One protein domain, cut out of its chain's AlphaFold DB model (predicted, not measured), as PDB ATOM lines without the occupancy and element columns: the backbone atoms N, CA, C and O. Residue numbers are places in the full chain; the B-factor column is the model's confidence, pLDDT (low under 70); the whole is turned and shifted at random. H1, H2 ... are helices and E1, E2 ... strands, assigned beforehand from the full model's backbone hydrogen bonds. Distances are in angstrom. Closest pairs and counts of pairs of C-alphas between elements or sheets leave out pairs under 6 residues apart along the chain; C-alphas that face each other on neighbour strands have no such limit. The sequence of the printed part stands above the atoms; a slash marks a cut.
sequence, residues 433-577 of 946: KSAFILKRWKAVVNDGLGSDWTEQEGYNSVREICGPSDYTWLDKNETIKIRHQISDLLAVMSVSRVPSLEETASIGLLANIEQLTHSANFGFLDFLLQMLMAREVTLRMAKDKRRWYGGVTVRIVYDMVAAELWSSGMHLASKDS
ATOM      1  N   LYS A 433     -15.689  30.488  26.677       86.81
ATOM      2  CA  LYS A 433     -15.182  31.570  27.542       86.81
ATOM      3  C   LYS A 433     -14.052  31.056  28.440       86.81
ATOM      4  O   LYS A 433     -14.209  30.013  29.070       86.81
ATOM      5  N   SER A 434     -12.979  31.834  28.610       86.44
ATOM      6  CA  SER A 434     -11.833  31.486  29.474       86.44
ATOM      7  C   SER A 434     -12.243  31.028  30.880       86.44
ATOM      8  O   SER A 434     -11.814  29.977  31.345       86.44
ATOM      9  N   ALA A 435     -13.158  31.758  31.525       89.75
ATOM     10  CA  ALA A 435     -13.668  31.435  32.858       89.75
ATOM     11  C   ALA A 435     -14.426  30.090  32.938       89.75
ATOM     12  O   ALA A 435     -14.482  29.493  34.011       89.75
ATOM     13  N   PHE A 436     -14.994  29.597  31.828       92.19
ATOM     14  CA  PHE A 436     -15.581  28.255  31.758       92.19
ATOM     15  C   PHE A 436     -14.476  27.193  31.701       92.19
ATOM     16  O   PHE A 436     -14.473  26.288  32.535       92.19
ATOM     17  N   ILE A 437     -13.501  27.359  30.797       91.81
ATOM     18  CA  ILE A 437     -12.358  26.443  30.635       91.81
ATOM     19  C   ILE A 437     -11.579  26.325  31.954       91.81
ATOM     20  O   ILE A 437     -11.382  25.220  32.449       91.81
ATOM     21  N   LEU A 438     -11.213  27.449  32.581       91.88
ATOM     22  CA  LEU A 438     -10.461  27.486  33.843       91.88
ATOM     23  C   LEU A 438     -11.231  26.854  35.014       91.88
ATOM     24  O   LEU A 438     -10.662  26.066  35.773       91.88
ATOM     25  N   LYS A 439     -12.535  27.151  35.156       92.25
ATOM     26  CA  LYS A 439     -13.383  26.535  36.193       92.25
ATOM     27  C   LYS A 439     -13.475  25.021  35.998       92.25
ATOM     28  O   LYS A 439     -13.361  24.273  36.968       92.25
ATOM     29  N   ARG A 440     -13.691  24.576  34.757       92.38
ATOM     30  CA  ARG A 440     -13.882  23.164  34.421       92.38
ATOM     31  C   ARG A 440     -12.581  22.373  34.518       92.38
ATOM     32  O   ARG A 440     -12.595  21.303  35.108       92.38
ATOM     33  N   TRP A 441     -11.454  22.941  34.085       93.88
ATOM     34  CA  TRP A 441     -10.120  22.390  34.340       93.88
ATOM     35  C   TRP A 441      -9.876  22.177  35.838       93.88
ATOM     36  O   TRP A 441      -9.511  21.079  36.248       93.88
ATOM     37  N   LYS A 442     -10.151  23.184  36.681       92.31
ATOM     38  CA  LYS A 442      -9.975  23.063  38.137       92.31
ATOM     39  C   LYS A 442     -10.814  21.929  38.744       92.31
ATOM     40  O   LYS A 442     -10.291  21.185  39.568       92.31
ATOM     41  N   ALA A 443     -12.071  21.774  38.322       92.19
ATOM     42  CA  ALA A 443     -12.921  20.661  38.752       92.19
ATOM     43  C   ALA A 443     -12.386  19.303  38.257       92.19
ATOM     44  O   ALA A 443     -12.209  18.380  39.040       92.19
ATOM     45  N   VAL A 444     -12.031  19.189  36.975       93.31
ATOM     46  CA  VAL A 444     -11.547  17.933  36.369       93.31
ATOM     47  C   VAL A 444     -10.184  17.481  36.927       93.31
ATOM     48  O   VAL A 444      -9.885  16.285  36.951       93.31
ATOM     49  N   VAL A 445      -9.353  18.407  37.416       91.88
ATOM     50  CA  VAL A 445      -8.091  18.084  38.108       91.88
ATOM     51  C   VAL A 445      -8.313  17.656  39.562       91.88
ATOM     52  O   VAL A 445      -7.650  16.720  40.005       91.88
ATOM     53  N   ASN A 446      -9.225  18.304  40.290       91.12
ATOM     54  CA  ASN A 446      -9.468  18.027  41.710       91.12
ATOM     55  C   ASN A 446     -10.400  16.824  41.939       91.12
ATOM     56  O   ASN A 446     -10.111  15.957  42.760       91.12
ATOM     57  N   ASP A 447     -11.512  16.792  41.208       91.81
ATOM     58  CA  ASP A 447     -12.682  15.943  41.457       91.81
ATOM     59  C   ASP A 447     -12.826  14.833  40.388       91.81
ATOM     60  O   ASP A 447     -13.668  13.936  40.491       91.81
ATOM     61  N   GLY A 448     -12.002  14.880  39.333       91.62
ATOM     62  CA  GLY A 448     -12.024  13.940  38.212       91.62
ATOM     63  C   GLY A 448     -13.294  14.084  37.371       91.62
ATOM     64  O   GLY A 448     -13.507  15.100  36.716       91.62
ATOM     65  N   LEU A 449     -14.141  13.050  37.371       90.06
ATOM     66  CA  LEU A 449     -15.500  13.126  36.815       90.06
ATOM     67  C   LEU A 449     -16.569  13.394  37.892       90.06
ATOM     68  O   LEU A 449     -17.728  13.584  37.538       90.06
ATOM     69  N   GLY A 450     -16.202  13.397  39.178       88.12
ATOM     70  CA  GLY A 450     -17.128  13.336  40.310       88.12
ATOM     71  C   GLY A 450     -17.573  11.906  40.651       88.12
ATOM     72  O   GLY A 450     -17.607  11.018  39.791       88.12
ATOM     73  N   SER A 451     -17.925  11.681  41.921       81.69
ATOM     74  CA  SER A 451     -18.467  10.406  42.422       81.69
ATOM     75  C   SER A 451     -19.801  10.052  41.766       81.69
ATOM     76  O   SER A 451     -20.008   8.914  41.343       81.69
ATOM     77  N   ASP A 452     -20.666  11.053  41.633       84.94
ATOM     78  CA  ASP A 452     -22.093  10.879  41.343       84.94
ATOM     79  C   ASP A 452     -22.380  10.790  39.829       84.94
ATOM     80  O   ASP A 452     -23.507  10.531  39.418       84.94
ATOM     81  N   TRP A 453     -21.341  10.963  38.999       92.06
ATOM     82  CA  TRP A 453     -21.412  11.065  37.538       92.06
ATOM     83  C   TRP A 453     -22.192   9.931  36.879       92.06
ATOM     84  O   TRP A 453     -21.837   8.750  37.014       92.06
ATOM     85  N   THR A 454     -23.152  10.333  36.050       92.12
ATOM     86  CA  THR A 454     -23.959   9.499  35.155       92.12
ATOM     87  C   THR A 454     -23.581   9.677  33.678       92.12
ATOM     88  O   THR A 454     -23.003  10.686  33.268       92.12
ATOM     89  N   GLU A 455     -23.971   8.719  32.825       90.75
ATOM     90  CA  GLU A 455     -23.794   8.852  31.367       90.75
ATOM     91  C   GLU A 455     -24.534  10.078  30.793       90.75
ATOM     92  O   GLU A 455     -24.034  10.711  29.866       90.75
ATOM     93  N   GLN A 456     -25.683  10.462  31.364       91.56
ATOM     94  CA  GLN A 456     -26.460  11.622  30.911       91.56
ATOM     95  C   GLN A 456     -25.744  12.949  31.200       91.56
ATOM     96  O   GLN A 456     -25.695  13.823  30.333       91.56
ATOM     97  N   GLU A 457     -25.164  13.101  32.391       90.44
ATOM     98  CA  GLU A 457     -24.355  14.276  32.735       90.44
ATOM     99  C   GLU A 457     -23.080  14.315  31.901       90.44
ATOM    100  O   GLU A 457     -22.751  15.360  31.350       90.44
ATOM    101  N   GLY A 458     -22.408  13.172  31.725       90.25
ATOM    102  CA  GLY A 458     -21.247  13.050  30.848       90.25
ATOM    103  C   GLY A 458     -21.531  13.482  29.408       90.25
ATOM    104  O   GLY A 458     -20.713  14.187  28.814       90.25
ATOM    105  N   TYR A 459     -22.698  13.115  28.869       90.56
ATOM    106  CA  TYR A 459     -23.162  13.521  27.543       90.56
ATOM    107  C   TYR A 459     -23.423  15.028  27.460       90.56
ATOM    108  O   TYR A 459     -22.867  15.694  26.587       90.56
ATOM    109  N   ASN A 460     -24.209  15.581  28.393       90.19
ATOM    110  CA  ASN A 460     -24.479  17.022  28.463       90.19
ATOM    111  C   ASN A 460     -23.160  17.809  28.562       90.19
ATOM    112  O   ASN A 460     -22.926  18.758  27.820       90.19
ATOM    113  N   SER A 461     -22.261  17.330  29.419       89.62
ATOM    114  CA  SER A 461     -20.923  17.858  29.652       89.62
ATOM    115  C   SER A 461     -20.051  17.838  28.388       89.62
ATOM    116  O   SER A 461     -19.370  18.825  28.119       89.62
ATOM    117  N   VAL A 462     -20.090  16.796  27.545       89.81
ATOM    118  CA  VAL A 462     -19.391  16.826  26.239       89.81
ATOM    119  C   VAL A 462     -20.033  17.823  25.270       89.81
ATOM    120  O   VAL A 462     -19.307  18.527  24.571       89.81
ATOM    121  N   ARG A 463     -21.367  17.961  25.255       88.56
ATOM    122  CA  ARG A 463     -22.069  18.933  24.388       88.56
ATOM    123  C   ARG A 463     -21.705  20.388  24.702       88.56
ATOM    124  O   ARG A 463     -21.661  21.197  23.780       88.56
ATOM    125  N   GLU A 464     -21.384  20.712  25.956       89.62
ATOM    126  CA  GLU A 464     -20.870  22.038  26.345       89.62
ATOM    127  C   GLU A 464     -19.486  22.369  25.754       89.62
ATOM    128  O   GLU A 464     -19.174  23.547  25.609       89.62
ATOM    129  N   ILE A 465     -18.657  21.366  25.427       87.69
ATOM    130  CA  ILE A 465     -17.329  21.562  24.816       87.69
ATOM    131  C   ILE A 465     -17.394  21.398  23.294       87.69
ATOM    132  O   ILE A 465     -17.038  22.303  22.545       87.69
ATOM    133  N   CYS A 466     -17.842  20.230  22.830       83.62
ATOM    134  CA  CYS A 466     -17.767  19.806  21.430       83.62
ATOM    135  C   CYS A 466     -18.932  20.317  20.566       83.62
ATOM    136  O   CYS A 466     -18.964  20.058  19.359       83.62
ATOM    137  N   GLY A 467     -19.905  20.998  21.177       80.75
ATOM    138  CA  GLY A 467     -21.124  21.448  20.517       80.75
ATOM    139  C   GLY A 467     -22.094  20.315  20.155       80.75
ATOM    140  O   GLY A 467     -21.938  19.178  20.621       80.75
ATOM    141  N   PRO A 468     -23.133  20.609  19.345       72.69
ATOM    142  CA  PRO A 468     -24.048  19.586  18.841       72.69
ATOM    143  C   PRO A 468     -23.276  18.508  18.069       72.69
ATOM    144  O   PRO A 468     -22.214  18.786  17.519       72.69
ATOM    145  N   SER A 469     -23.799  17.281  18.032       66.94
ATOM    146  CA  SER A 469     -23.247  16.227  17.172       66.94
ATOM    147  C   SER A 469     -23.805  16.359  15.761       66.94
ATOM    148  O   SER A 469     -24.981  16.688  15.601       66.94
ATOM    149  N   ASP A 470     -23.001  16.020  14.758       59.56
ATOM    150  CA  ASP A 470     -23.467  15.909  13.368       59.56
ATOM    151  C   ASP A 470     -24.259  14.598  13.154       59.56
ATOM    152  O   ASP A 470     -24.989  14.441  12.175       59.56
ATOM    153  N   TYR A 471     -24.147  13.651  14.095       63.22
ATOM    154  CA  TYR A 471     -24.770  12.331  14.034       63.22
ATOM    155  C   TYR A 471     -26.163  12.308  14.677       63.22
ATOM    156  O   TYR A 471     -26.323  12.499  15.885       63.22
ATOM    157  N   THR A 472     -27.179  11.979  13.876       62.84
ATOM    158  CA  THR A 472     -28.530  11.666  14.371       62.84
ATOM    159  C   THR A 472     -28.646  10.167  14.640       62.84
ATOM    160  O   THR A 472     -28.620   9.359  13.713       62.84
ATOM    161  N   TRP A 473     -28.783   9.790  15.910       58.91
ATOM    162  CA  TRP A 473     -28.876   8.391  16.333       58.91
ATOM    163  C   TRP A 473     -30.306   7.849  16.224       58.91
ATOM    164  O   TRP A 473     -31.264   8.521  16.607       58.91
ATOM    165  N   LEU A 474     -30.437   6.609  15.738       55.81
ATOM    166  CA  LEU A 474     -31.724   5.912  15.611       55.81
ATOM    167  C   LEU A 474     -32.296   5.484  16.973       55.81
ATOM    168  O   LEU A 474     -33.502   5.597  17.187       55.81
ATOM    169  N   ASP A 475     -31.439   5.050  17.904       64.88
ATOM    170  CA  ASP A 475     -31.792   4.906  19.320       64.88
ATOM    171  C   ASP A 475     -31.261   6.108  20.114       64.88
ATOM    172  O   ASP A 475     -30.076   6.444  20.069       64.88
ATOM    173  N   LYS A 476     -32.145   6.750  20.880       71.00
ATOM    174  CA  LYS A 476     -31.790   7.875  21.750       71.00
ATOM    175  C   LYS A 476     -31.022   7.425  22.995       71.00
ATOM    176  O   LYS A 476     -30.205   8.197  23.488       71.00
ATOM    177  N   ASN A 477     -31.213   6.192  23.467       73.19
ATOM    178  CA  ASN A 477     -30.498   5.647  24.627       73.19
ATOM    179  C   ASN A 477     -29.013   5.376  24.332       73.19
ATOM    180  O   ASN A 477     -28.190   5.355  25.249       73.19
ATOM    181  N   GLU A 478     -28.667   5.205  23.054       75.00
ATOM    182  CA  GLU A 478     -27.287   5.062  22.589       75.00
ATOM    183  C   GLU A 478     -26.534   6.401  22.581       75.00
ATOM    184  O   GLU A 478     -25.349   6.426  22.911       75.00
ATOM    185  N   THR A 479     -27.215   7.526  22.305       74.25
ATOM    186  CA  THR A 479     -26.590   8.870  22.208       74.25
ATOM    187  C   THR A 479     -25.720   9.228  23.411       74.25
ATOM    188  O   THR A 479     -24.666   9.840  23.254       74.25
ATOM    189  N   ILE A 480     -26.157   8.837  24.613       84.44
ATOM    190  CA  ILE A 480     -25.529   9.227  25.877       84.44
ATOM    191  C   ILE A 480     -24.344   8.340  26.270       84.44
ATOM    192  O   ILE A 480     -23.632   8.678  27.216       84.44
ATOM    193  N   LYS A 481     -24.115   7.206  25.590       84.31
ATOM    194  CA  LYS A 481     -23.171   6.190  26.073       84.31
ATOM    195  C   LYS A 481     -21.732   6.691  26.101       84.31
ATOM    196  O   LYS A 481     -21.264   7.313  25.150       84.31
ATOM    197  N   ILE A 482     -21.004   6.353  27.170       87.94
ATOM    198  CA  ILE A 482     -19.644   6.857  27.439       87.94
ATOM    199  C   ILE A 482     -18.680   6.667  26.253       87.94
ATOM    200  O   ILE A 482     -17.896   7.558  25.937       87.94
ATOM    201  N   ARG A 483     -18.817   5.561  25.514       79.50
ATOM    202  CA  ARG A 483     -18.076   5.280  24.274       79.50
ATOM    203  C   ARG A 483     -18.222   6.360  23.192       79.50
ATOM    204  O   ARG A 483     -17.246   6.659  22.518       79.50
ATOM    205  N   HIS A 484     -19.408   6.951  23.034       81.75
ATOM    206  CA  HIS A 484     -19.681   7.977  22.025       81.75
ATOM    207  C   HIS A 484     -19.271   9.366  22.523       81.75
ATOM    208  O   HIS A 484     -18.776  10.165  21.740       81.75
ATOM    209  N   GLN A 485     -19.340   9.609  23.837       88.69
ATOM    210  CA  GLN A 485     -18.695  10.771  24.461       88.69
ATOM    211  C   GLN A 485     -17.178  10.783  24.197       88.69
ATOM    212  O   GLN A 485     -16.617  11.826  23.876       88.69
ATOM    213  N   ILE A 486     -16.524   9.617  24.306       86.06
ATOM    214  CA  ILE A 486     -15.102   9.445  23.981       86.06
ATOM    215  C   ILE A 486     -14.862   9.685  22.482       86.06
ATOM    216  O   ILE A 486     -13.981  10.466  22.143       86.06
ATOM    217  N   SER A 487     -15.652   9.080  21.584       82.81
ATOM    218  CA  SER A 487     -15.518   9.303  20.133       82.81
ATOM    219  C   SER A 487     -15.682  10.771  19.718       82.81
ATOM    220  O   SER A 487     -14.878  11.252  18.925       82.81
ATOM    221  N   ASP A 488     -16.665  11.492  20.265       82.06
ATOM    222  CA  ASP A 488     -16.886  12.913  19.957       82.06
ATOM    223  C   ASP A 488     -15.710  13.790  20.425       82.06
ATOM    224  O   ASP A 488     -15.269  14.669  19.683       82.06
ATOM    225  N   LEU A 489     -15.156  13.529  21.617       89.06
ATOM    226  CA  LEU A 489     -13.960  14.223  22.113       89.06
ATOM    227  C   LEU A 489     -12.731  13.934  21.231       89.06
ATOM    228  O   LEU A 489     -12.044  14.867  20.820       89.06
ATOM    229  N   LEU A 490     -12.484  12.663  20.887       86.38
ATOM    230  CA  LEU A 490     -11.381  12.252  20.006       86.38
ATOM    231  C   LEU A 490     -11.474  12.913  18.617       86.38
ATOM    232  O   LEU A 490     -10.462  13.369  18.084       86.38
ATOM    233  N   ALA A 491     -12.683  13.005  18.053       78.19
ATOM    234  CA  ALA A 491     -12.937  13.613  16.746       78.19
ATOM    235  C   ALA A 491     -12.776  15.143  16.729       78.19
ATOM    236  O   ALA A 491     -12.475  15.711  15.684       78.19
ATOM    237  N   VAL A 492     -12.963  15.827  17.866       82.69
ATOM    238  CA  VAL A 492     -12.644  17.261  17.987       82.69
ATOM    239  C   VAL A 492     -11.146  17.466  18.230       82.69
ATOM    240  O   VAL A 492     -10.539  18.336  17.607       82.69
ATOM    241  N   MET A 493     -10.515  16.631  19.063       87.50
ATOM    242  CA  MET A 493      -9.072  16.698  19.327       87.50
ATOM    243  C   MET A 493      -8.208  16.479  18.074       87.50
ATOM    244  O   MET A 493      -7.108  17.034  18.010       87.50
ATOM    245  N   SER A 494      -8.676  15.699  17.089       82.12
ATOM    246  CA  SER A 494      -7.934  15.422  15.847       82.12
ATOM    247  C   SER A 494      -7.827  16.623  14.896       82.12
ATOM    248  O   SER A 494      -6.884  16.672  14.109       82.12
ATOM    249  N   VAL A 495      -8.736  17.604  14.991       76.94
ATOM    250  CA  VAL A 495      -8.785  18.814  14.138       76.94
ATOM    251  C   VAL A 495      -8.316  20.066  14.909       76.94
ATOM    252  O   VAL A 495      -8.675  21.201  14.599       76.94
ATOM    253  N   SER A 496      -7.516  19.874  15.962       82.75
ATOM    254  CA  SER A 496      -7.051  20.965  16.826       82.75
ATOM    255  C   SER A 496      -6.029  21.882  16.148       82.75
ATOM    256  O   SER A 496      -5.093  21.419  15.496       82.75
ATOM    257  N   ARG A 497      -6.167  23.196  16.375       83.69
ATOM    258  CA  ARG A 497      -5.232  24.237  15.901       83.69
ATOM    259  C   ARG A 497      -3.904  24.257  16.663       83.69
ATOM    260  O   ARG A 497      -2.937  24.842  16.183       83.69
ATOM    261  N   VAL A 498      -3.857  23.634  17.841       87.81
ATOM    262  CA  VAL A 498      -2.625  23.460  18.620       87.81
ATOM    263  C   VAL A 498      -1.713  22.485  17.855       87.81
ATOM    264  O   VAL A 498      -2.178  21.382  17.553       87.81
ATOM    265  N   PRO A 499      -0.448  22.822  17.539       88.19
ATOM    266  CA  PRO A 499       0.491  21.923  16.860       88.19
ATOM    267  C   PRO A 499       0.674  20.572  17.562       88.19
ATOM    268  O   PRO A 499       0.390  20.431  18.752       88.19
ATOM    269  N   SER A 500       1.160  19.567  16.830       87.44
ATOM    270  CA  SER A 500       1.384  18.238  17.402       87.44
ATOM    271  C   SER A 500       2.580  18.244  18.359       87.44
ATOM    272  O   SER A 500       3.683  18.638  17.985       87.44
ATOM    273  N   LEU A 501       2.395  17.731  19.578       89.62
ATOM    274  CA  LEU A 501       3.477  17.531  20.555       89.62
ATOM    275  C   LEU A 501       4.574  16.566  20.064       89.62
ATOM    276  O   LEU A 501       5.707  16.625  20.542       89.62
ATOM    277  N   GLU A 502       4.255  15.719  19.083       82.31
ATOM    278  CA  GLU A 502       5.220  14.889  18.352       82.31
ATOM    279  C   GLU A 502       6.243  15.722  17.558       82.31
ATOM    280  O   GLU A 502       7.396  15.315  17.430       82.31
ATOM    281  N   GLU A 503       5.836  16.890  17.057       78.19
ATOM    282  CA  GLU A 503       6.671  17.795  16.260       78.19
ATOM    283  C   GLU A 503       7.368  18.835  17.145       78.19
ATOM    284  O   GLU A 503       8.550  19.121  16.966       78.19
ATOM    285  N   THR A 504       6.644  19.411  18.115       82.31
ATOM    286  CA  THR A 504       7.133  20.550  18.911       82.31
ATOM    287  C   THR A 504       7.947  20.162  20.140       82.31
ATOM    288  O   THR A 504       8.650  21.016  20.681       82.31
ATOM    289  N   ALA A 505       7.885  18.898  20.578       84.62
ATOM    290  CA  ALA A 505       8.701  18.306  21.645       84.62
ATOM    291  C   ALA A 505       8.613  18.951  23.051       84.62
ATOM    292  O   ALA A 505       9.283  18.476  23.969       84.62
ATOM    293  N   SER A 506       7.823  20.013  23.234       91.19
ATOM    294  CA  SER A 506       7.803  20.860  24.433       91.19
ATOM    295  C   SER A 506       6.381  21.321  24.746       91.19
ATOM    296  O   SER A 506       5.704  21.908  23.899       91.19
ATOM    297  N   ILE A 507       5.932  21.070  25.976       95.06
ATOM    298  CA  ILE A 507       4.601  21.470  26.453       95.06
ATOM    299  C   ILE A 507       4.600  22.971  26.765       95.06
ATOM    300  O   ILE A 507       3.697  23.695  26.347       95.06
ATOM    301  N   GLY A 508       5.643  23.467  27.434       91.69
ATOM    302  CA  GLY A 508       5.827  24.872  27.776       91.69
ATOM    303  C   GLY A 508       5.938  25.787  26.562       91.69
ATOM    304  O   GLY A 508       5.429  26.906  26.615       91.69
ATOM    305  N   LEU A 509       6.530  25.321  25.455       90.81
ATOM    306  CA  LEU A 509       6.549  26.063  24.191       90.81
ATOM    307  C   LEU A 509       5.132  26.314  23.656       90.81
ATOM    308  O   LEU A 509       4.839  27.429  23.229       90.81
ATOM    309  N   LEU A 510       4.250  25.310  23.710       91.75
ATOM    310  CA  LEU A 510       2.848  25.462  23.307       91.75
ATOM    311  C   LEU A 510       2.068  26.333  24.300       91.75
ATOM    312  O   LEU A 510       1.314  27.209  23.884       91.75
ATOM    313  N   ALA A 511       2.278  26.136  25.603       92.00
ATOM    314  CA  ALA A 511       1.588  26.886  26.650       92.00
ATOM    315  C   ALA A 511       1.950  28.385  26.678       92.00
ATOM    316  O   ALA A 511       1.124  29.203  27.072       92.00
ATOM    317  N   ASN A 512       3.165  28.759  26.258       88.94
ATOM    318  CA  ASN A 512       3.667  30.140  26.294       88.94
ATOM    319  C   ASN A 512       3.875  30.745  24.888       88.94
ATOM    320  O   ASN A 512       4.586  31.742  24.745       88.94
ATOM    321  N   ILE A 513       3.273  30.168  23.840       86.44
ATOM    322  CA  ILE A 513       3.553  30.526  22.437       86.44
ATOM    323  C   ILE A 513       3.332  32.018  22.119       86.44
ATOM    324  O   ILE A 513       4.106  32.607  21.362       86.44
ATOM    325  N   GLU A 514       2.339  32.649  22.755       86.56
ATOM    326  CA  GLU A 514       1.994  34.076  22.617       86.56
ATOM    327  C   GLU A 514       3.055  35.011  23.224       86.56
ATOM    328  O   GLU A 514       3.212  36.147  22.786       86.56
ATOM    329  N   GLN A 515       3.803  34.535  24.225       83.75
ATOM    330  CA  GLN A 515       4.912  35.274  24.842       83.75
ATOM    331  C   GLN A 515       6.215  35.106  24.043       83.75
ATOM    332  O   GLN A 515       7.098  35.960  24.098       83.75
ATOM    333  N   LEU A 516       6.337  33.992  23.316       82.25
ATOM    334  CA  LEU A 516       7.543  33.583  22.595       82.25
ATOM    335  C   LEU A 516       7.520  33.965  21.103       82.25
ATOM    336  O   LEU A 516       8.580  34.019  20.478       82.25
ATOM    337  N   THR A 517       6.343  34.220  20.518       80.06
ATOM    338  CA  THR A 517       6.184  34.522  19.085       80.06
ATOM    339  C   THR A 517       5.120  35.595  18.829       80.06
ATOM    340  O   THR A 517       4.012  35.534  19.349       80.06
ATOM    341  N   HIS A 518       5.428  36.571  17.968       70.75
ATOM    342  CA  HIS A 518       4.521  37.687  17.640       70.75
ATOM    343  C   HIS A 518       3.406  37.340  16.631       70.75
ATOM    344  O   HIS A 518       2.664  38.224  16.211       70.75
ATOM    345  N   SER A 519       3.305  36.080  16.200       70.62
ATOM    346  CA  SER A 519       2.400  35.629  15.132       70.62
ATOM    347  C   SER A 519       1.815  34.240  15.424       70.62
ATOM    348  O   SER A 519       1.773  33.377  14.545       70.62
ATOM    349  N   ALA A 520       1.442  33.988  16.680       76.06
ATOM    350  CA  ALA A 520       0.840  32.726  17.090       76.06
ATOM    351  C   ALA A 520      -0.585  32.574  16.517       76.06
ATOM    352  O   ALA A 520      -1.424  33.457  16.672       76.06
ATOM    353  N   ASN A 521      -0.868  31.432  15.878       79.81
ATOM    354  CA  ASN A 521      -2.188  31.110  15.305       79.81
ATOM    355  C   ASN A 521      -3.166  30.472  16.320       79.81
ATOM    356  O   ASN A 521      -4.291  30.121  15.963       79.81
ATOM    357  N   PHE A 522      -2.720  30.287  17.563       86.88
ATOM    358  CA  PHE A 522      -3.462  29.758  18.709       86.88
ATOM    359  C   PHE A 522      -2.871  30.373  19.988       86.88
ATOM    360  O   PHE A 522      -1.701  30.764  19.990       86.88
ATOM    361  N   GLY A 523      -3.658  30.453  21.060       87.12
ATOM    362  CA  GLY A 523      -3.228  30.997  22.350       87.12
ATOM    363  C   GLY A 523      -3.230  29.982  23.494       87.12
ATOM    364  O   GLY A 523      -3.602  28.817  23.331       87.12
ATOM    365  N   PHE A 524      -2.870  30.439  24.697       89.00
ATOM    366  CA  PHE A 524      -2.865  29.611  25.909       89.00
ATOM    367  C   PHE A 524      -4.232  28.961  26.193       89.00
ATOM    368  O   PHE A 524      -4.302  27.837  26.691       89.00
ATOM    369  N   LEU A 525      -5.335  29.634  25.843       88.38
ATOM    370  CA  LEU A 525      -6.688  29.095  26.015       88.38
ATOM    371  C   LEU A 525      -6.995  27.924  25.069       88.38
ATOM    372  O   LEU A 525      -7.683  26.995  25.490       88.38
ATOM    373  N   ASP A 526      -6.466  27.929  23.841       90.00
ATOM    374  CA  ASP A 526      -6.604  26.808  22.900       90.00
ATOM    375  C   ASP A 526      -5.797  25.597  23.385       90.00
ATOM    376  O   ASP A 526      -6.298  24.470  23.396       90.00
ATOM    377  N   PHE A 527      -4.572  25.837  23.872       92.69
ATOM    378  CA  PHE A 527      -3.751  24.821  24.535       92.69
ATOM    379  C   PHE A 527      -4.479  24.213  25.745       92.69
ATOM    380  O   PHE A 527      -4.645  22.995  25.821       92.69
ATOM    381  N   LEU A 528      -4.982  25.043  26.668       93.38
ATOM    382  CA  LEU A 528      -5.676  24.568  27.867       93.38
ATOM    383  C   LEU A 528      -6.986  23.833  27.531       93.38
ATOM    384  O   LEU A 528      -7.350  22.891  28.233       93.38
ATOM    385  N   LEU A 529      -7.673  24.209  26.445       92.81
ATOM    386  CA  LEU A 529      -8.844  23.487  25.945       92.81
ATOM    387  C   LEU A 529      -8.474  22.107  25.375       92.81
ATOM    388  O   LEU A 529      -9.156  21.129  25.688       92.81
ATOM    389  N   GLN A 530      -7.379  21.994  24.612       93.88
ATOM    390  CA  GLN A 530      -6.866  20.698  24.148       93.88
ATOM    391  C   GLN A 530      -6.510  19.791  25.334       93.88
ATOM    392  O   GLN A 530      -6.918  18.628  25.363       93.88
ATOM    393  N   MET A 531      -5.818  20.329  26.347       95.94
ATOM    394  CA  MET A 531      -5.479  19.585  27.565       95.94
ATOM    395  C   MET A 531      -6.732  19.167  28.349       95.94
ATOM    396  O   MET A 531      -6.811  18.031  28.815       95.94
ATOM    397  N   LEU A 532      -7.743  20.040  28.462       95.50
ATOM    398  CA  LEU A 532      -9.018  19.717  29.112       95.50
ATOM    399  C   LEU A 532      -9.727  18.550  28.415       95.50
ATOM    400  O   LEU A 532     -10.114  17.596  29.090       95.50
ATOM    401  N   MET A 533      -9.850  18.590  27.084       95.19
ATOM    402  CA  MET A 533     -10.438  17.489  26.312       95.19
ATOM    403  C   MET A 533      -9.652  16.191  26.505       95.19
ATOM    404  O   MET A 533     -10.249  15.158  26.798       95.19
ATOM    405  N   ALA A 534      -8.321  16.245  26.433       96.31
ATOM    406  CA  ALA A 534      -7.465  15.075  26.587       96.31
ATOM    407  C   ALA A 534      -7.575  14.437  27.987       96.31
ATOM    408  O   ALA A 534      -7.718  13.219  28.106       96.31
ATOM    409  N   ARG A 535      -7.610  15.247  29.056       96.19
ATOM    410  CA  ARG A 535      -7.864  14.779  30.431       96.19
ATOM    411  C   ARG A 535      -9.258  14.164  30.573       96.19
ATOM    412  O   ARG A 535      -9.408  13.108  31.187       96.19
ATOM    413  N   GLU A 536     -10.275  14.796  29.990       95.31
ATOM    414  CA  GLU A 536     -11.655  14.302  29.993       95.31
ATOM    415  C   GLU A 536     -11.855  13.013  29.174       95.31
ATOM    416  O   GLU A 536     -12.748  12.224  29.508       95.31
ATOM    417  N   VAL A 537     -11.014  12.766  28.163       94.44
ATOM    418  CA  VAL A 537     -10.898  11.477  27.464       94.44
ATOM    419  C   VAL A 537     -10.262  10.428  28.375       94.44
ATOM    420  O   VAL A 537     -10.892   9.396  28.607       94.44
ATOM    421  N   THR A 538      -9.078  10.685  28.947       94.19
ATOM    422  CA  THR A 538      -8.370   9.733  29.831       94.19
ATOM    423  C   THR A 538      -9.259   9.259  30.985       94.19
ATOM    424  O   THR A 538      -9.365   8.059  31.240       94.19
ATOM    425  N   LEU A 539      -9.970  10.179  31.645       93.62
ATOM    426  CA  LEU A 539     -10.869   9.848  32.753       93.62
ATOM    427  C   LEU A 539     -12.093   9.022  32.314       93.62
ATOM    428  O   LEU A 539     -12.510   8.114  33.035       93.62
ATOM    429  N   ARG A 540     -12.665   9.288  31.128       92.38
ATOM    430  CA  ARG A 540     -13.771   8.476  30.586       92.38
ATOM    431  C   ARG A 540     -13.297   7.096  30.132       92.38
ATOM    432  O   ARG A 540     -13.970   6.115  30.433       92.38
ATOM    433  N   MET A 541     -12.128   6.997  29.495       89.50
ATOM    434  CA  MET A 541     -11.510   5.715  29.125       89.50
ATOM    435  C   MET A 541     -11.197   4.842  30.349       89.50
ATOM    436  O   MET A 541     -11.300   3.623  30.257       89.50
ATOM    437  N   ALA A 542     -10.857   5.450  31.492       88.31
ATOM    438  CA  ALA A 542     -10.653   4.742  32.758       88.31
ATOM    439  C   ALA A 542     -11.966   4.281  33.432       88.31
ATOM    440  O   ALA A 542     -11.952   3.302  34.180       88.31
ATOM    441  N   LYS A 543     -13.096   4.965  33.177       87.06
ATOM    442  CA  LYS A 543     -14.429   4.603  33.704       87.06
ATOM    443  C   LYS A 543     -15.178   3.601  32.807       87.06
ATOM    444  O   LYS A 543     -15.972   2.811  33.319       87.06
ATOM    445  N   ASP A 544     -14.926   3.592  31.497       80.19
ATOM    446  CA  ASP A 544     -15.443   2.571  30.575       80.19
ATOM    447  C   ASP A 544     -14.678   1.238  30.726       80.19
ATOM    448  O   ASP A 544     -13.477   1.179  30.980       80.19
ATOM    449  N   LYS A 545     -15.372   0.118  30.517       61.22
ATOM    450  CA  LYS A 545     -14.798  -1.233  30.534       61.22
ATOM    451  C   LYS A 545     -14.215  -1.624  29.166       61.22
ATOM    452  O   LYS A 545     -14.130  -2.822  28.874       61.22
ATOM    453  N   ARG A 546     -13.781  -0.671  28.332       58.59
ATOM    454  CA  ARG A 546     -13.175  -0.902  27.004       58.59
ATOM    455  C   ARG A 546     -11.683  -0.546  26.999       58.59
ATOM    456  O   ARG A 546     -11.247   0.339  27.722       58.59
ATOM    457  N   ARG A 547     -10.889  -1.262  26.191       50.62
ATOM    458  CA  ARG A 547      -9.444  -1.004  25.992       50.62
ATOM    459  C   ARG A 547      -9.074  -0.538  24.579       50.62
ATOM    460  O   ARG A 547      -7.917  -0.240  24.337       50.62
ATOM    461  N   TRP A 548     -10.036  -0.459  23.663       57.12
ATOM    462  CA  TRP A 548      -9.818   0.054  22.311       57.12
ATOM    463  C   TRP A 548     -10.917   1.039  21.935       57.12
ATOM    464  O   TRP A 548     -12.099   0.796  22.209       57.12
ATOM    465  N   TYR A 549     -10.502   2.119  21.278       65.44
ATOM    466  CA  TYR A 549     -11.343   3.186  20.756       65.44
ATOM    467  C   TYR A 549     -10.780   3.595  19.390       65.44
ATOM    468  O   TYR A 549      -9.567   3.753  19.240       65.44
ATOM    469  N   GLY A 550     -11.647   3.753  18.389       63.78
ATOM    470  CA  GLY A 550     -11.236   4.241  17.073       63.78
ATOM    471  C   GLY A 550     -10.792   5.702  17.141       63.78
ATOM    472  O   GLY A 550     -11.346   6.478  17.916       63.78
ATOM    473  N   GLY A 551      -9.798   6.074  16.331       67.06
ATOM    474  CA  GLY A 551      -9.310   7.455  16.233       67.06
ATOM    475  C   GLY A 551      -8.225   7.862  17.237       67.06
ATOM    476  O   GLY A 551      -7.781   9.002  17.181       67.06
ATOM    477  N   VAL A 552      -7.750   6.974  18.122       79.12
ATOM    478  CA  VAL A 552      -6.621   7.281  19.028       79.12
ATOM    479  C   VAL A 552      -5.296   7.286  18.250       79.12
ATOM    480  O   VAL A 552      -4.658   6.252  18.050       79.12
ATOM    481  N   THR A 553      -4.895   8.467  17.782       84.00
ATOM    482  CA  THR A 553      -3.632   8.701  17.064       84.00
ATOM    483  C   THR A 553      -2.461   8.952  18.019       84.00
ATOM    484  O   THR A 553      -2.655   9.276  19.190       84.00
ATOM    485  N   VAL A 554      -1.230   8.867  17.502       86.44
ATOM    486  CA  VAL A 554       0.011   9.228  18.222       86.44
ATOM    487  C   VAL A 554      -0.084  10.625  18.846       86.44
ATOM    488  O   VAL A 554       0.202  10.789  20.032       86.44
ATOM    489  N   ARG A 555      -0.575  11.607  18.074       89.75
ATOM    490  CA  ARG A 555      -0.867  12.965  18.550       89.75
ATOM    491  C   ARG A 555      -1.751  12.943  19.801       89.75
ATOM    492  O   ARG A 555      -1.385  13.532  20.810       89.75
ATOM    493  N   ILE A 556      -2.894  12.259  19.739       91.44
ATOM    494  CA  ILE A 556      -3.857  12.205  20.848       91.44
ATOM    495  C   ILE A 556      -3.241  11.547  22.087       91.44
ATOM    496  O   ILE A 556      -3.486  12.012  23.197       91.44
ATOM    497  N   VAL A 557      -2.397  10.523  21.924       93.19
ATOM    498  CA  VAL A 557      -1.669   9.919  23.052       93.19
ATOM    499  C   VAL A 557      -0.720  10.932  23.703       93.19
ATOM    500  O   VAL A 557      -0.711  11.037  24.928       93.19
ATOM    501  N   TYR A 558       0.028  11.730  22.929       94.81
ATOM    502  CA  TYR A 558       0.857  12.802  23.498       94.81
ATOM    503  C   TYR A 558       0.021  13.944  24.115       94.81
ATOM    504  O   TYR A 558       0.404  14.440  25.172       94.81
ATOM    505  N   ASP A 559      -1.131  14.313  23.540       96.19
ATOM    506  CA  ASP A 559      -2.067  15.284  24.136       96.19
ATOM    507  C   ASP A 559      -2.605  14.772  25.498       96.19
ATOM    508  O   ASP A 559      -2.655  15.523  26.475       96.19
ATOM    509  N   MET A 560      -2.950  13.479  25.604       96.88
ATOM    510  CA  MET A 560      -3.377  12.826  26.857       96.88
ATOM    511  C   MET A 560      -2.260  12.800  27.907       96.88
ATOM    512  O   MET A 560      -2.521  13.064  29.081       96.88
ATOM    513  N   VAL A 561      -1.019  12.523  27.495       97.00
ATOM    514  CA  VAL A 561       0.159  12.590  28.375       97.00
ATOM    515  C   VAL A 561       0.375  14.014  28.871       97.00
ATOM    516  O   VAL A 561       0.500  14.222  30.073       97.00
ATOM    517  N   ALA A 562       0.380  15.003  27.978       97.25
ATOM    518  CA  ALA A 562       0.615  16.392  28.349       97.25
ATOM    519  C   ALA A 562      -0.443  16.924  29.322       97.25
ATOM    520  O   ALA A 562      -0.099  17.647  30.254       97.25
ATOM    521  N   ALA A 563      -1.700  16.500  29.185       97.38
ATOM    522  CA  ALA A 563      -2.753  16.837  30.134       97.38
ATOM    523  C   ALA A 563      -2.554  16.178  31.514       97.38
ATOM    524  O   ALA A 563      -2.787  16.817  32.543       97.38
ATOM    525  N   GLU A 564      -2.078  14.928  31.559       96.06
ATOM    526  CA  GLU A 564      -1.698  14.242  32.801       96.06
ATOM    527  C   GLU A 564      -0.550  14.991  33.508       96.06
ATOM    528  O   GLU A 564      -0.661  15.341  34.689       96.06
ATOM    529  N   LEU A 565       0.508  15.332  32.762       96.12
ATOM    530  CA  LEU A 565       1.669  16.074  33.261       96.12
ATOM    531  C   LEU A 565       1.307  17.499  33.700       96.12
ATOM    532  O   LEU A 565       1.728  17.930  34.768       96.12
ATOM    533  N   TRP A 566       0.465  18.217  32.954       96.38
ATOM    534  CA  TRP A 566       0.015  19.559  33.340       96.38
ATOM    535  C   TRP A 566      -0.859  19.524  34.600       96.38
ATOM    536  O   TRP A 566      -0.705  20.368  35.481       96.38
ATOM    537  N   SER A 567      -1.741  18.526  34.742       94.62
ATOM    538  CA  SER A 567      -2.590  18.383  35.936       94.62
ATOM    539  C   SER A 567      -1.803  18.075  37.217       94.62
ATOM    540  O   SER A 567      -2.136  18.590  38.290       94.62
ATOM    541  N   SER A 568      -0.743  17.272  37.098       92.81
ATOM    542  CA  SER A 568       0.089  16.828  38.219       92.81
ATOM    543  C   SER A 568       1.221  17.808  38.540       92.81
ATOM    544  O   SER A 568       1.425  18.143  39.706       92.81
ATOM    545  N   GLY A 569       1.921  18.319  37.527       92.81
ATOM    546  CA  GLY A 569       3.077  19.203  37.670       92.81
ATOM    547  C   GLY A 569       2.735  20.662  37.982       92.81
ATOM    548  O   GLY A 569       3.397  21.279  38.821       92.81
ATOM    549  N   MET A 570       1.678  21.199  37.363       93.38
ATOM    550  CA  MET A 570       1.309  22.619  37.443       93.38
ATOM    551  C   MET A 570       0.141  22.868  38.401       93.38
ATOM    552  O   MET A 570      -0.653  21.975  38.710       93.38
ATOM    553  N   HIS A 571       0.010  24.112  38.856       89.94
ATOM    554  CA  HIS A 571      -1.153  24.611  39.586       89.94
ATOM    555  C   HIS A 571      -1.530  26.025  39.127       89.94
ATOM    556  O   HIS A 571      -0.689  26.765  38.622       89.94
ATOM    557  N   LEU A 572      -2.805  26.384  39.284       87.81
ATOM    558  CA  LEU A 572      -3.333  27.714  38.970       87.81
ATOM    559  C   LEU A 572      -3.006  28.662  40.138       87.81
ATOM    560  O   LEU A 572      -3.652  28.579  41.185       87.81
ATOM    561  N   ALA A 573      -1.986  29.506  39.966       82.19
ATOM    562  CA  ALA A 573      -1.421  30.353  41.020       82.19
ATOM    563  C   ALA A 573      -2.116  31.721  41.120       82.19
ATOM    564  O   ALA A 573      -2.393  32.208  42.216       82.19
ATOM    565  N   SER A 574      -2.476  32.314  39.977       77.44
ATOM    566  CA  SER A 574      -3.350  33.491  39.910       77.44
ATOM    567  C   SER A 574      -4.629  33.178  39.130       77.44
ATOM    568  O   SER A 574      -4.881  32.038  38.752       77.44
ATOM    569  N   LYS A 575      -5.464  34.189  38.875       68.75
ATOM    570  CA  LYS A 575      -6.717  34.032  38.124       68.75
ATOM    571  C   LYS A 575      -6.510  33.395  36.740       68.75
ATOM    572  O   LYS A 575      -7.340  32.594  36.321       68.75
ATOM    573  N   ASP A 576      -5.422  33.765  36.065       67.50
ATOM    574  CA  ASP A 576      -5.164  33.446  34.661       67.50
ATOM    575  C   ASP A 576      -3.704  32.938  34.429       67.50
ATOM    576  O   ASP A 576      -3.274  32.838  33.284       67.50
ATOM    577  N   SER A 577      -2.932  32.591  35.484       80.19
ATOM    578  CA  SER A 577      -1.546  32.066  35.382       80.19
ATOM    579  C   SER A 577      -1.333  30.705  36.063       80.19
ATOM    580  O   SER A 577      -1.854  30.445  37.151       80.19
TER     581      SER A 577
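AT A GLANCE: This is residues 433 to 577 of the 946 residues of the protein "Heterokaryon incompatibility protein S" of Colletotrichum higginsianum (UniProt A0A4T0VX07). One long helix, H8, runs through the middle of the domain; H1 and H4 pack along it, H2 lies beside H4, and H9 crosses H8 about perpendicular. The small helices H6 and H7 gather at the end where H8 begins, with H5 on H9, while the small H3 lies toward the other end of the long axis. The printed part has 145 residues with nine named helices and then one short strand, in the order H1 to H9, E1; the class is mostly helix, and E1 pairs with no named strand. It is compact, with a radius of gyration of the C-alphas of 15.4 A, and elongated, spanning 49 by 29 by 27 A.

HOW THE PARTS SIT: H1, residues 434 to 446, touches the hub H8, residues 524 to 543, with the C-alphas of Trp 441 and Leu 532 closest at 6.0 A; they run the same way at a shallow tilt of 34.7 degrees, only just short of steep. H2, residues 455 to 466, touches H4, residues 482 to 493, the same way at a shallow tilt of 10 degrees, closest at C-alphas 455 and 482, 6.1 A. H3, residues 476 to 479, is close to H2 but not clearly touching, with C-alphas 459 and 479 closest at 7.9 A. H4 touches H8, opposite ways at a shallow tilt of 25 degrees, closest at C-alphas 486 and 537, 5.8 A. H5, residues 501 to 504, touches residues 554 to 559 of H9, residues 554 to 569, closest at C-alphas 501 and 558, 6.2 A. H6, residues 507 to 511, touches residues 524 to 528 of H8, closest at C-alphas 511 and 524, 5.3 A. H7, residues 513 to 516, touches no helix. H9 touches residues 530 to 538 of H8, about perpendicular at 83 degrees, closest at C-alphas 531 and 563, 4.6 A. E1, residues 570 to 572, is near H1. Every O i to N i+4 pair is within hydrogen-bond range in H1, H4, H6, H8 and H9, and 7 of 8 are in H2; H3, H5 and H7 are too short for such a pair.

IN THESE COORDINATES: H1 begins at C-alpha 434 (-11.833, 31.486, 29.474) and is 18.3 A long. H2 is 16.0 A long and H4 16.6 A. H8 measures 28.6 A from C-alpha 524 (-2.865, 29.611, 25.909) to C-alpha 543, and H9 22.1 A. E1 ends at C-alpha 572 (-3.333, 27.714, 38.970).

THE WHOLE: The C-alphas of Asp 475 and His 518, the two farthest apart, are 48.9 A apart. The printed part has no cut, and no link is long. pLDDT is under 70 at residues 469 to 475, 545 to 551 and 575 to 576.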